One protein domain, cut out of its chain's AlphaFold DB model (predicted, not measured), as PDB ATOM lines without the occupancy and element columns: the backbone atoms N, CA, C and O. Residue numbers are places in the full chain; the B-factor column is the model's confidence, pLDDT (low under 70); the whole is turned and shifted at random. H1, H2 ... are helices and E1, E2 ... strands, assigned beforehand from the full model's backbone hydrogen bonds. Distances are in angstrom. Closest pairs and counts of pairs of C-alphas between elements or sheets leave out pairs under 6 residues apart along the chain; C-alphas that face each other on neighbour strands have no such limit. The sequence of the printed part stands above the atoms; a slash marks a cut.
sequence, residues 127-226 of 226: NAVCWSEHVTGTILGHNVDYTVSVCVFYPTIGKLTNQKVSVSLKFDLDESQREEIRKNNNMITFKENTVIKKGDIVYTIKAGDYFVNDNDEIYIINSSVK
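This is residues 127 to 226 of the 226 residues of an uncharacterized protein of Chryseobacterium sp. FH2 (UniProt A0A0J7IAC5). The domain is an elongated sandwich of strands: a large, twisted sheet of four strands, E1 E2 E3 E8, is partly face to face with the small hairpin E5 and E6, their strands crossed. E1 and E2 bend sharply, E6 runs on into E7 at a sharp turn, and the short pair E4 and E7 stands beside this sandwich, with the one helix, H1, at one end of the long axis. The printed part has 100 residues, with eight named strands and one named helix in the order E1 E2 E3 H1 E4 E5 E6 E7 E8; its three sheets are antiparallel and its class is mostly strand. It is compact, with a radius of gyration of the C-alphas of 13.7 A, and spans 43 by 23 by 20 A.

In the largest sheet, E1, residues 127 to 139, E2, residues 142 to 155, and E3, residues 164 to 171, form a meander, each strand the antiparallel neighbour of the one before; E1 and E2 are a hairpin, and so are E2 and E3. N 131 and O 150 are 2.9 A apart, and N 151 and O 168 are 2.9 A apart, within hydrogen-bond range. E8, residues 217 to 224, is an edge strand beside E3, antiparallel, with N 167 and O 220 at 2.7 A. The hairpin of E5, residues 194 to 198, and E6, residues 201 to 205, has N 196 and O 203 at 2.8 A. It makes a sandwich, two sheets face to face, with the large sheet, the strands of the one at 50 degrees to those of the other; the closest C-alphas of E1 and E5, Glu 133 and Ile 196, are 7.7 A apart. E4, residues 187 to 190, and E7, residues 208 to 211, are antiparallel, with N 188 and O 210 at 2.8 A. E1 bends by 91 degrees at residue 136, and its Ile 139 has its C-alpha 5.7 A from that of Thr 189 in E4, the closest pair. The closest C-alphas of E7 and E8, Phe 211 and Ile 218, are 6.5 A apart. H1, residues 175 to 183, is not on the large sheet; its closest C-alpha to E4 is that of Ile 181, 5.8 A from Met 187. In H1 every O i to N i+4 pair is within hydrogen-bond range.

E1 begins at C-alpha 127, (374.318, 6.449, 528.958), and measures 29.4 A from first to last C-alpha. E2 measures 36.1 A, E3 23.0 A, E8 19.3 A and H1 12.2 A. H1 begins at C-alpha 175, (344.004, 11.314, 518.101), and E8 ends at C-alpha 224, (366.891, 11.909, 541.086).

The two C-alphas farthest apart, those of Gly 158 and Ser 176, are 42.9 A apart. The printed part has no cut; the link from E2 to E3 is short, the other links are tight, and there is no long link. The mean pLDDT of the printed part is 81.0; it is under 70 at residues 137 to 142, 158 to 162 and 226, the chain's last residue.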
ATOM      1  N   ASN A 127     375.064   7.680 529.153       89.31
ATOM      2  CA  ASN A 127     374.318   6.449 528.958       89.31
ATOM      3  C   ASN A 127     372.820   6.754 528.907       89.31
ATOM      4  O   ASN A 127     372.355   7.728 529.504       89.31
ATOM      5  N   ALA A 128     372.064   5.885 528.241       90.44
ATOM      6  CA  ALA A 128     370.609   5.904 528.256       90.44
ATOM      7  C   ALA A 128     370.071   4.484 528.454       90.44
ATOM      8  O   ALA A 128     370.569   3.532 527.853       90.44
ATOM      9  N   VAL A 129     369.044   4.341 529.288       89.56
ATOM     10  CA  VAL A 129     368.269   3.102 529.416       89.56
ATOM     11  C   VAL A 129     366.826   3.423 529.073       89.56
ATOM     12  O   VAL A 129     366.192   4.213 529.766       89.56
ATOM     13  N   CYS A 130     366.323   2.799 528.009       91.06
ATOM     14  CA  CYS A 130     364.958   2.981 527.527       91.06
ATOM     15  C   CYS A 130     364.114   1.721 527.726       91.06
ATOM     16  O   CYS A 130     364.630   0.596 527.662       91.06
ATOM     17  N   TRP A 131     362.823   1.898 527.980       91.88
ATOM     18  CA  TRP A 131     361.824   0.831 528.019       91.88
ATOM     19  C   TRP A 131     360.413   1.379 527.868       91.88
ATOM     20  O   TRP A 131     360.215   2.582 527.967       91.88
ATOM     21  N   SER A 132     359.451   0.494 527.638       90.81
ATOM     22  CA  SER A 132     358.037   0.851 527.581       90.81
ATOM     23  C   SER A 132     357.303   0.160 528.720       90.81
ATOM     24  O   SER A 132     357.563  -1.010 528.995       90.81
ATOM     25  N   GLU A 133     356.410   0.890 529.374       84.75
ATOM     26  CA  GLU A 133     355.535   0.382 530.429       84.75
ATOM     27  C   GLU A 133     354.086   0.669 530.068       84.75
ATOM     28  O   GLU A 133     353.767   1.742 529.549       84.75
ATOM     29  N   HIS A 134     353.209  -0.277 530.395       85.19
ATOM     30  CA  HIS A 134     351.778  -0.017 530.448       85.19
ATOM     31  C   HIS A 134     351.442   0.534 531.825       85.19
ATOM     32  O   HIS A 134     351.705  -0.105 532.845       85.19
ATOM     33  N   VAL A 135     350.877   1.734 531.850       76.81
ATOM     34  CA  VAL A 135     350.525   2.436 533.076       76.81
ATOM     35  C   VAL A 135     349.026   2.680 533.077       76.81
ATOM     36  O   VAL A 135     348.486   3.293 532.158       76.81
ATOM     37  N   THR A 136     348.369   2.230 534.141       71.25
ATOM     38  CA  THR A 136     347.023   2.677 534.498       71.25
ATOM     39  C   THR A 136     347.175   3.875 535.420       71.25
ATOM     40  O   THR A 136     347.816   3.780 536.468       71.25
ATOM     41  N   GLY A 137     346.613   5.013 535.035       69.44
ATOM     42  CA  GLY A 137     346.693   6.217 535.849       69.44
ATOM     43  C   GLY A 137     345.696   7.266 535.407       69.44
ATOM     44  O   GLY A 137     344.747   6.980 534.681       69.44
ATOM     45  N   THR A 138     345.916   8.498 535.848       66.50
ATOM     46  CA  THR A 138     345.053   9.618 535.492       66.50
ATOM     47  C   THR A 138     345.784  10.613 534.593       66.50
ATOM     48  O   THR A 138     346.788  11.179 535.015       66.50
ATOM     49  N   ILE A 139     345.249  10.861 533.393       67.06
ATOM     50  CA  ILE A 139     345.645  11.956 532.489       67.06
ATOM     51  C   ILE A 139     344.478  12.945 532.446       67.06
ATOM     52  O   ILE A 139     343.334  12.532 532.276       67.06
ATOM     53  N   LEU A 140     344.738  14.242 532.660       66.75
ATOM     54  CA  LEU A 140     343.705  15.302 532.636       66.75
ATOM     55  C   LEU A 140     342.533  15.078 533.606       66.75
ATOM     56  O   LEU A 140     341.455  15.645 533.478       66.75
ATOM     57  N   GLY A 141     342.737  14.247 534.623       63.47
ATOM     58  CA  GLY A 141     341.692  13.892 535.569       63.47
ATOM     59  C   GLY A 141     340.820  12.699 535.190       63.47
ATOM     60  O   GLY A 141     340.025  12.298 536.044       63.47
ATOM     61  N   HIS A 142     341.042  12.096 534.021       69.50
ATOM     62  CA  HIS A 142     340.403  10.873 533.544       69.50
ATOM     63  C   HIS A 142     341.303   9.654 533.754       69.50
ATOM     64  O   HIS A 142     342.509   9.725 533.525       69.50
ATOM     65  N   ASN A 143     340.726   8.530 534.190       74.50
ATOM     66  CA  ASN A 143     341.463   7.270 534.263       74.50
ATOM     67  C   ASN A 143     341.683   6.733 532.850       74.50
ATOM     68  O   ASN A 143     340.717   6.532 532.116       74.50
ATOM     69  N   VAL A 144     342.943   6.520 532.491       73.81
ATOM     70  CA  VAL A 144     343.363   6.069 531.166       73.81
ATOM     71  C   VAL A 144     344.423   4.987 531.334       73.81
ATOM     72  O   VAL A 144     345.330   5.120 532.161       73.81
ATOM     73  N   ASP A 145     344.310   3.936 530.527       79.31
ATOM     74  CA  ASP A 145     345.376   2.966 530.304       79.31
ATOM     75  C   ASP A 145     346.207   3.432 529.107       79.31
ATOM     76  O   ASP A 145     345.675   3.598 528.009       79.31
ATOM     77  N   TYR A 146     347.501   3.671 529.310       77.75
ATOM     78  CA  TYR A 146     348.389   4.145 528.249       77.75
ATOM     79  C   TYR A 146     349.749   3.454 528.288       77.75
ATOM     80  O   TYR A 146     350.223   2.993 529.329       77.75
ATOM     81  N   THR A 147     350.393   3.398 527.125       86.12
ATOM     82  CA  THR A 147     351.788   2.969 527.009       86.12
ATOM     83  C   THR A 147     352.679   4.198 527.086       86.12
ATOM     84  O   THR A 147     352.505   5.147 526.319       86.12
ATOM     85  N   VAL A 148     353.657   4.180 527.985       87.12
ATOM     86  CA  VAL A 148     354.686   5.218 528.065       87.12
ATOM     87  C   VAL A 148     356.051   4.605 527.795       87.12
ATOM     88  O   VAL A 148     356.458   3.644 528.444       87.12
ATOM     89  N   SER A 149     356.773   5.161 526.826       91.56
ATOM     90  CA  SER A 149     358.183   4.847 526.612       91.56
ATOM     91  C   SER A 149     359.041   5.805 527.426       91.56
ATOM     92  O   SER A 149     359.019   7.016 527.223       91.56
ATOM     93  N   VAL A 150     359.791   5.250 528.365       90.12
ATOM     94  CA  VAL A 150     360.625   5.958 529.327       90.12
ATOM     95  C   VAL A 150     362.078   5.762 528.941       90.12
ATOM     96  O   VAL A 150     362.531   4.626 528.820       90.12
ATOM     97  N   CYS A 151     362.824   6.850 528.786       91.12
ATOM     98  CA  CYS A 151     364.279   6.810 528.679       91.12
ATOM     99  C   CYS A 151     364.899   7.605 529.820       91.12
ATOM    100  O   CYS A 151     364.606   8.786 529.984       91.12
ATOM    101  N   VAL A 152     365.780   6.961 530.583       89.56
ATOM    102  CA  VAL A 152     366.572   7.594 531.642       89.56
ATOM    103  C   VAL A 152     367.997   7.788 531.139       89.56
ATOM    104  O   VAL A 152     368.673   6.819 530.792       89.56
ATOM    105  N   PHE A 153     368.449   9.037 531.123       89.94
ATOM    106  CA  PHE A 153     369.763   9.477 530.674       89.94
ATOM    107  C   PHE A 153     370.630   9.844 531.874       89.94
ATOM    108  O   PHE A 153     370.210  10.630 532.726       89.94
ATOM    109  N   TYR A 154     371.849   9.313 531.937       87.88
ATOM    110  CA  TYR A 154     372.753   9.518 533.068       87.88
ATOM    111  C   TYR A 154     374.224   9.601 532.631       87.88
ATOM    112  O   TYR A 154     374.595   9.052 531.588       87.88
ATOM    113  N   PRO A 155     375.087  10.292 533.396       84.38
ATOM    114  CA  PRO A 155     376.518  10.370 533.110       84.38
ATOM    115  C   PRO A 155     377.195   8.997 532.971       84.38
ATOM    116  O   PRO A 155     376.831   8.027 533.629       84.38
ATOM    117  N   THR A 156     378.243   8.917 532.144       82.50
ATOM    118  CA  THR A 156     378.984   7.653 531.928       82.50
ATOM    119  C   THR A 156     379.741   7.181 533.177       82.50
ATOM    120  O   THR A 156     379.988   5.991 533.350       82.50
ATOM    121  N   ILE A 157     380.154   8.116 534.035       75.69
ATOM    122  CA  ILE A 157     381.041   7.855 535.171       75.69
ATOM    123  C   ILE A 157     380.249   7.977 536.470       75.69
ATOM    124  O   ILE A 157     379.619   9.003 536.706       75.69
ATOM    125  N   GLY A 158     380.363   6.964 537.330       63.00
ATOM    126  CA  GLY A 158     379.763   6.899 538.664       63.00
ATOM    127  C   GLY A 158     378.570   5.941 538.739       63.00
ATOM    128  O   GLY A 158     378.156   5.358 537.741       63.00
ATOM    129  N   LYS A 159     378.072   5.698 539.955       62.50
ATOM    130  CA  LYS A 159     376.895   4.847 540.165       62.50
ATOM    131  C   LYS A 159     375.638   5.668 539.886       62.50
ATOM    132  O   LYS A 159     375.562   6.804 540.333       62.50
ATOM    133  N   LEU A 160     374.654   5.070 539.212       68.81
ATOM    134  CA  LEU A 160     373.353   5.696 538.939       68.81
ATOM    135  C   LEU A 160     372.672   6.190 540.229       68.81
ATOM    136  O   LEU A 160     372.086   7.269 540.268       68.81
ATOM    137  N   THR A 161     372.812   5.418 541.308       61.88
ATOM    138  CA  THR A 161     372.367   5.790 542.651       61.88
ATOM    139  C   THR A 161     373.105   7.052 543.110       61.88
ATOM    140  O   THR A 161     374.327   7.011 543.276       61.88
ATOM    141  N   ASN A 162     372.367   8.137 543.358       64.50
ATOM    142  CA  ASN A 162     372.845   9.481 543.738       64.50
ATOM    143  C   ASN A 162     373.309  10.398 542.594       64.50
ATOM    144  O   ASN A 162     373.856  11.463 542.875       64.50
ATOM    145  N   GLN A 163     373.078  10.037 541.331       72.06
ATOM    146  CA  GLN A 163     373.293  10.959 540.216       72.06
ATOM    147  C   GLN A 163     372.019  11.691 539.831       72.06
ATOM    148  O   GLN A 163     370.904  11.173 539.948       72.06
ATOM    149  N   LYS A 164     372.206  12.912 539.336       78.38
ATOM    150  CA  LYS A 164     371.171  13.616 538.603       78.38
ATOM    151  C   LYS A 164     371.038  13.011 537.213       78.38
ATOM    152  O   LYS A 164     372.027  12.778 536.517       78.38
ATOM    153  N   VAL A 165     369.802  12.744 536.828       84.62
ATOM    154  CA  VAL A 165     369.437  12.142 535.549       84.62
ATOM    155  C   VAL A 165     368.482  13.050 534.799       84.62
ATOM    156  O   VAL A 165     367.807  13.896 535.388       84.62
ATOM    157  N   SER A 166     368.375  12.828 533.502       86.81
ATOM    158  CA  SER A 166     367.288  13.379 532.699       86.81
ATOM    159  C   SER A 166     366.398  12.238 532.234       86.81
ATOM    160  O   SER A 166     366.871  11.129 532.007       86.81
ATOM    161  N   VAL A 167     365.106  12.489 532.116       86.56
ATOM    162  CA  VAL A 167     364.095  11.506 531.740       86.56
ATOM    163  C   VAL A 167     363.303  12.056 530.565       86.56
ATOM    164  O   VAL A 167     362.876  13.208 530.591       86.56
ATOM    165  N   SER A 168     363.097  11.238 529.537       89.25
ATOM    166  CA  SER A 168     362.078  11.494 528.519       89.25
ATOM    167  C   SER A 168     360.957  10.475 528.654       89.25
ATOM    168  O   SER A 168     361.222   9.281 528.806       89.25
ATOM    169  N   LEU A 169     359.718  10.944 528.574       87.62
ATOM    170  CA  LEU A 169     358.511  10.128 528.579       87.62
ATOM    171  C   LEU A 169     357.787  10.367 527.260       87.62
ATOM    172  O   LEU A 169     357.390  11.496 526.997       87.62
ATOM    173  N   LYS A 170     357.624   9.331 526.443       91.00
ATOM    174  CA  LYS A 170     356.842   9.381 525.209       91.00
ATOM    175  C   LYS A 170     355.541   8.626 525.396       91.00
ATOM    176  O   LYS A 170     355.582   7.437 525.710       91.00
ATOM    177  N   PHE A 171     354.420   9.295 525.185       87.25
ATOM    178  CA  PHE A 171     353.099   8.701 525.331       87.25
ATOM    179  C   PHE A 171     352.625   8.172 523.983       87.25
ATOM    180  O   PHE A 171     352.731   8.856 522.968       87.25
ATOM    181  N   ASP A 172     352.114   6.946 523.971       88.88
ATOM    182  CA  ASP A 172     351.382   6.426 522.822       88.88
ATOM    183  C   ASP A 172     349.932   6.903 522.921       88.88
ATOM    184  O   ASP A 172     349.113   6.297 523.615       88.88
ATOM    185  N   LEU A 173     349.663   8.066 522.326       85.25
ATOM    186  CA  LEU A 173     348.364   8.730 522.385       85.25
ATOM    187  C   LEU A 173     347.567   8.486 521.104       85.25
ATOM    188  O   LEU A 173     348.097   8.612 519.998       85.25
ATOM    189  N   ASP A 174     346.271   8.232 521.220       86.38
ATOM    190  CA  ASP A 174     345.370   8.286 520.068       86.38
ATOM    191  C   ASP A 174     345.006   9.741 519.695       86.38
ATOM    192  O   ASP A 174     345.338  10.693 520.404       86.38
ATOM    193  N   GLU A 175     344.352   9.953 518.546       88.19
ATOM    194  CA  GLU A 175     344.004  11.314 518.101       88.19
ATOM    195  C   GLU A 175     343.003  12.005 519.041       88.19
ATOM    196  O   GLU A 175     343.107  13.208 519.263       88.19
ATOM    197  N   SER A 176     342.079  11.259 519.655       85.81
ATOM    198  CA  SER A 176     341.111  11.825 520.601       85.81
ATOM    199  C   SER A 176     341.818  12.379 521.840       85.81
ATOM    200  O   SER A 176     341.509  13.481 522.296       85.81
ATOM    201  N   GLN A 177     342.801  11.647 522.362       83.75
ATOM    202  CA  GLN A 177     343.629  12.066 523.491       83.75
ATOM    203  C   GLN A 177     344.496  13.279 523.130       83.75
ATOM    204  O   GLN A 177     344.579  14.233 523.907       83.75
ATOM    205  N   ARG A 178     345.102  13.292 521.933       86.38
ATOM    206  CA  ARG A 178     345.864  14.454 521.438       86.38
ATOM    207  C   ARG A 178     344.989  15.696 521.334       86.38
ATOM    208  O   ARG A 178     345.419  16.778 521.726       86.38
ATOM    209  N   GLU A 179     343.769  15.569 520.815       86.62
ATOM    210  CA  GLU A 179     342.827  16.687 520.736       86.62
ATOM    211  C   GLU A 179     342.466  17.240 522.116       86.62
ATOM    212  O   GLU A 179     342.367  18.456 522.283       86.62
ATOM    213  N   GLU A 180     342.273  16.372 523.107       82.88
ATOM    214  CA  GLU A 180     341.986  16.783 524.481       82.88
ATOM    215  C   GLU A 180     343.168  17.535 525.107       82.88
ATOM    216  O   GLU A 180     342.999  18.624 525.659       82.88
ATOM    217  N   ILE A 181     344.386  17.021 524.923       83.25
ATOM    218  CA  ILE A 181     345.625  17.665 525.375       83.25
ATOM    219  C   ILE A 181     345.813  19.027 524.697       83.25
ATOM    220  O   ILE A 181     346.100  20.013 525.378       83.25
ATOM    221  N   ARG A 182     345.574  19.133 523.382       85.69
ATOM    222  CA  ARG A 182     345.624  20.411 522.647       85.69
ATOM    223  C   ARG A 182     344.595  21.415 523.170       85.69
ATOM    224  O   ARG A 182     344.926  22.590 523.328       85.69
ATOM    225  N   LYS A 183     343.371  20.971 523.485       86.81
ATOM    226  CA  LYS A 183     342.338  21.813 524.126       86.81
ATOM    227  C   LYS A 183     342.778  22.309 525.506       86.81
ATOM    228  O   LYS A 183     342.369  23.396 525.905       86.81
ATOM    229  N   ASN A 184     343.639  21.560 526.195       82.75
ATOM    230  CA  ASN A 184     344.229  21.934 527.477       82.75
ATOM    231  C   ASN A 184     345.652  22.521 527.351       82.75
ATOM    232  O   ASN A 184     346.522  22.248 528.174       82.75
ATOM    233  N   ASN A 185     345.914  23.325 526.312       82.94
ATOM    234  CA  ASN A 185     347.196  24.017 526.104       82.94
ATOM    235  C   ASN A 185     348.421  23.084 526.053       82.94
ATOM    236  O   ASN A 185     349.512  23.450 526.492       82.94
ATOM    237  N   ASN A 186     348.237  21.879 525.516       82.69
ATOM    238  CA  ASN A 186     349.248  20.828 525.453       82.69
ATOM    239  C   ASN A 186     349.773  20.387 526.826       82.69
ATOM    240  O   ASN A 186     350.944  20.050 526.958       82.69
ATOM    241  N   MET A 187     348.936  20.391 527.864       80.38
ATOM    242  CA  MET A 187     349.322  19.928 529.197       80.38
ATOM    243  C   MET A 187     348.645  18.612 529.572       80.38
ATOM    244  O   MET A 187     347.445  18.461 529.384       80.38
ATOM    245  N   ILE A 188     349.399  17.704 530.191       80.38
ATOM    246  CA  ILE A 188     348.915  16.534 530.927       80.38
ATOM    247  C   ILE A 188     349.096  16.780 532.425       80.38
ATOM    248  O   ILE A 188     350.187  17.115 532.877       80.38
ATOM    249  N   THR A 189     348.047  16.538 533.206       79.38
ATOM    250  CA  THR A 189     348.097  16.598 534.674       79.38
ATOM    251  C   THR A 189     348.150  15.197 535.271       79.38
ATOM    252  O   THR A 189     347.229  14.405 535.060       79.38
ATOM    253  N   PHE A 190     349.171  14.926 536.086       78.62
ATOM    254  CA  PHE A 190     349.237  13.760 536.966       78.62
ATOM    255  C   PHE A 190     348.680  14.140 538.336       78.62
ATOM    256  O   PHE A 190     349.248  14.982 539.032       78.62
ATOM    257  N   LYS A 191     347.568  13.521 538.747       79.44
ATOM    258  CA  LYS A 191     346.954  13.794 540.063       79.44
ATOM    259  C   LYS A 191     347.753  13.223 541.234       79.44
ATOM    260  O   LYS A 191     347.667  13.737 542.345       79.44
ATOM    261  N   GLU A 192     348.506  12.162 540.987       78.62
ATOM    262  CA  GLU A 192     349.282  11.445 541.990       78.62
ATOM    263  C   GLU A 192     350.677  11.107 541.464       78.62
ATOM    264  O   GLU A 192     350.966  11.239 540.274       78.62
ATOM    265  N   ASN A 193     351.561  10.706 542.376       81.38
ATOM    266  CA  ASN A 193     352.893  10.261 542.001       81.38
ATOM    267  C   ASN A 193     352.807   8.892 541.314       81.38
ATOM    268  O   ASN A 193     352.341   7.930 541.924       81.38
ATOM    269  N   THR A 194     353.353   8.778 540.108       78.88
ATOM    270  CA  THR A 194     353.410   7.521 539.352       78.88
ATOM    271  C   THR A 194     354.818   6.948 539.411       78.88
ATOM    272  O   THR A 194     355.783   7.586 538.987       78.88
ATOM    273  N   VAL A 195     354.962   5.731 539.934       83.12
ATOM    274  CA  VAL A 195     356.260   5.050 540.029       83.12
ATOM    275  C   VAL A 195     356.462   4.146 538.817       83.12
ATOM    276  O   VAL A 195     355.639   3.277 538.552       83.12
ATOM    277  N   ILE A 196     357.592   4.307 538.133       80.81
ATOM    278  CA  ILE A 196     358.007   3.502 536.981       80.81
ATOM    279  C   ILE A 196     359.323   2.807 537.334       80.81
ATOM    280  O   ILE A 196     360.231   3.430 537.893       80.81
ATOM    281  N   LYS A 197     359.426   1.506 537.040       82.00
ATOM    282  CA  LYS A 197     360.573   0.677 537.427       82.00
ATOM    283  C   LYS A 197     361.094  -0.141 536.254       82.00
ATOM    284  O   LYS A 197     360.301  -0.702 535.515       82.00
ATOM    285  N   LYS A 198     362.416  -0.280 536.146       83.81
ATOM    286  CA  LYS A 198     363.069  -1.277 535.285       83.81
ATOM    287  C   LYS A 198     364.329  -1.804 535.955       83.81
ATOM    288  O   LYS A 198     365.314  -1.079 536.084       83.81
ATOM    289  N   GLY A 199     364.305  -3.079 536.347       83.19
ATOM    290  CA  GLY A 199     365.383  -3.671 537.143       83.19
ATOM    291  C   GLY A 199     365.606  -2.859 538.419       83.19
ATOM    292  O   GLY A 199     364.662  -2.645 539.179       83.19
ATOM    293  N   ASP A 200     366.826  -2.353 538.593       81.06
ATOM    294  CA  ASP A 200     367.221  -1.538 539.748       81.06
ATOM    295  C   ASP A 200     366.939  -0.032 539.583       81.06
ATOM    296  O   ASP A 200     367.236   0.740 540.484       81.06
ATOM    297  N   ILE A 201     366.387   0.413 538.446       81.88
ATOM    298  CA  ILE A 201     366.080   1.831 538.209       81.88
ATOM    299  C   ILE A 201     364.652   2.120 538.664       81.88
ATOM    300  O   ILE A 201     363.703   1.613 538.059       81.88
ATOM    301  N   VAL A 202     364.488   2.976 539.678       83.44
ATOM    302  CA  VAL A 202     363.176   3.465 540.123       83.44
ATOM    303  C   VAL A 202     363.063   4.968 539.885       83.44
ATOM    304  O   VAL A 202     363.742   5.778 540.521       83.44
ATOM    305  N   TYR A 203     362.148   5.349 538.994       82.94
ATOM    306  CA  TYR A 203     361.781   6.740 538.750       82.94
ATOM    307  C   TYR A 203     360.360   7.019 539.247       82.94
ATOM    308  O   TYR A 203     359.476   6.171 539.173       82.94
ATOM    309  N   THR A 204     360.130   8.213 539.789       83.44
ATOM    310  CA  THR A 204     358.800   8.658 540.220       83.44
ATOM    311  C   THR A 204     358.436   9.912 539.447       83.44
ATOM    312  O   THR A 204     359.029  10.966 539.674       83.44
ATOM    313  N   ILE A 205     357.447   9.798 538.561       80.25
ATOM    314  CA  ILE A 205     356.769  10.960 537.993       80.25
ATOM    315  C   ILE A 205     355.997  11.599 539.139       80.25
ATOM    316  O   ILE A 205     355.156  10.952 539.764       80.25
ATOM    317  N   LYS A 206     356.317  12.847 539.470       81.31
ATOM    318  CA  LYS A 206     355.621  13.557 540.542       81.31
ATOM    319  C   LYS A 206     354.241  13.998 540.065       81.31
ATOM    320  O   LYS A 206     354.088  14.338 538.894       81.31
ATOM    321  N   ALA A 207     353.276  14.054 540.975       80.69
ATOM    322  CA  ALA A 207     352.019  14.743 540.722       80.69
ATOM    323  C   ALA A 207     352.294  16.190 540.280       80.69
ATOM    324  O   ALA A 207     353.181  16.848 540.832       80.69
ATOM    325  N   GLY A 208     351.546  16.670 539.292       78.12
ATOM    326  CA  GLY A 208     351.728  17.995 538.720       78.12
ATOM    327  C   GLY A 208     351.376  18.067 537.242       78.12
ATOM    328  O   GLY A 208     350.918  17.098 536.634       78.12
ATOM    329  N   ASP A 209     351.607  19.247 536.687       77.75
ATOM    330  CA  ASP A 209     351.271  19.603 535.319       77.75
ATOM    331  C   ASP A 209     352.489  19.512 534.408       77.75
ATOM    332  O   ASP A 209     353.557  20.058 534.703       77.75
ATOM    333  N   TYR A 210     352.310  18.838 533.275       80.00
ATOM    334  CA  TYR A 210     353.368  18.598 532.318       80.00
ATOM    335  C   TYR A 210     352.951  18.936 530.890       80.00
ATOM    336  O   TYR A 210     352.117  18.275 530.289       80.00
ATOM    337  N   PHE A 211     353.592  19.948 530.316       80.12
ATOM    338  CA  PHE A 211     353.623  20.209 528.888       80.12
ATOM    339  C   PHE A 211     354.097  18.988 528.087       80.12
ATOM    340  O   PHE A 211     355.169  18.445 528.363       80.12
ATOM    341  N   VAL A 212     353.315  18.622 527.081       83.00
ATOM    342  CA  VAL A 212     353.579  17.594 526.079       83.00
ATOM    343  C   VAL A 212     353.915  18.295 524.773       83.00
ATOM    344  O   VAL A 212     353.182  19.175 524.329       83.00
ATOM    345  N   ASN A 213     355.038  17.939 524.159       81.25
ATOM    346  CA  ASN A 213     355.420  18.532 522.882       81.25
ATOM    347  C   ASN A 213     354.684  17.887 521.692       81.25
ATOM    348  O   ASN A 213     353.965  16.903 521.838       81.25
ATOM    349  N   ASP A 214     354.931  18.407 520.490       82.25
ATOM    350  CA  ASP A 214     354.305  17.919 519.252       82.25
ATOM    351  C   ASP A 214     354.656  16.458 518.894       82.25
ATOM    352  O   ASP A 214     354.042  15.881 518.000       82.25
ATOM    353  N   ASN A 215     355.630  15.851 519.582       84.81
ATOM    354  CA  ASN A 215     356.031  14.448 519.432       84.81
ATOM    355  C   ASN A 215     355.447  13.533 520.527       84.81
ATOM    356  O   ASN A 215     355.923  12.406 520.686       84.81
ATOM    357  N   ASP A 216     354.470  14.023 521.296       87.69
ATOM    358  CA  ASP A 216     353.888  13.361 522.470       87.69
ATOM    359  C   ASP A 216     354.917  13.064 523.575       87.69
ATOM    360  O   ASP A 216     354.796  12.092 524.327       87.69
ATOM    361  N   GLU A 217     355.971  13.881 523.660       87.75
ATOM    362  CA  GLU A 217     357.066  13.698 524.607       87.75
ATOM    363  C   GLU A 217     357.061  14.762 525.714       87.75
ATOM    364  O   GLU A 217     356.865  15.956 525.476       87.75
ATOM    365  N   ILE A 218     357.353  14.310 526.932       85.62
ATOM    366  CA  ILE A 218     357.662  15.126 528.106       85.62
ATOM    367  C   ILE A 218     359.142  14.924 528.427       85.62
ATOM    368  O   ILE A 218     359.618  13.790 528.504       85.62
ATOM    369  N   TYR A 219     359.865  16.015 528.674       83.31
ATOM    370  CA  TYR A 219     361.242  15.962 529.165       83.31
ATOM    371  C   TYR A 219     361.312  16.495 530.588       83.31
ATOM    372  O   TYR A 219     360.870  17.608 530.866       83.31
ATOM    373  N   ILE A 220     361.914  15.708 531.475       80.38
ATOM    374  CA  ILE A 220     362.144  16.057 532.873       80.38
ATOM    375  C   ILE A 220     363.647  15.991 533.110       80.38
ATOM    376  O   ILE A 220     364.271  14.947 532.959       80.38
ATOM    377  N   ILE A 221     364.255  17.116 533.452       76.88
ATOM    378  CA  ILE A 221     365.712  17.258 533.495       76.88
ATOM    379  C   ILE A 221     366.160  17.367 534.950       76.88
ATOM    380  O   ILE A 221     365.430  17.894 535.788       76.88
ATOM    381  N   ASN A 222     367.368  16.885 535.252       72.06
ATOM    382  CA  ASN A 222     368.006  17.050 536.563       72.06
ATOM    383  C   ASN A 222     367.218  16.426 537.742       72.06
ATOM    384  O   ASN A 222     367.144  16.958 538.856       72.06
ATOM    385  N   SER A 223     366.616  15.269 537.489       72.56
ATOM    386  CA  SER A 223     365.861  14.484 538.463       72.56
ATOM    387  C   SER A 223     366.738  13.491 539.216       72.56
ATOM    388  O   SER A 223     367.834  13.149 538.784       72.56
ATOM    389  N   SER A 224     366.250  13.002 540.352       72.25
ATOM    390  CA  SER A 224     366.891  11.909 541.086       72.25
ATOM    391  C   SER A 224     366.206  10.583 540.771       72.25
ATOM    392  O   SER A 224     364.978  10.514 540.726       72.25
ATOM    393  N   VAL A 225     367.005   9.533 540.609       73.56
ATOM    394  CA  VAL A 225     366.547   8.136 540.576       73.56
ATOM    395  C   VAL A 225     366.996   7.417 541.841       73.56
ATOM    396  O   VAL A 225     368.010   7.788 542.441       73.56
ATOM    397  N   LYS A 226     366.204   6.431 542.266       68.69
ATOM    398  CA  LYS A 226     366.547   5.521 543.362       68.69
ATOM    399  C   LYS A 226     367.004   4.186 542.809       68.69
ATOM    400  O   LYS A 226     366.391   3.752 541.806       68.69
TER     401      LYS A 226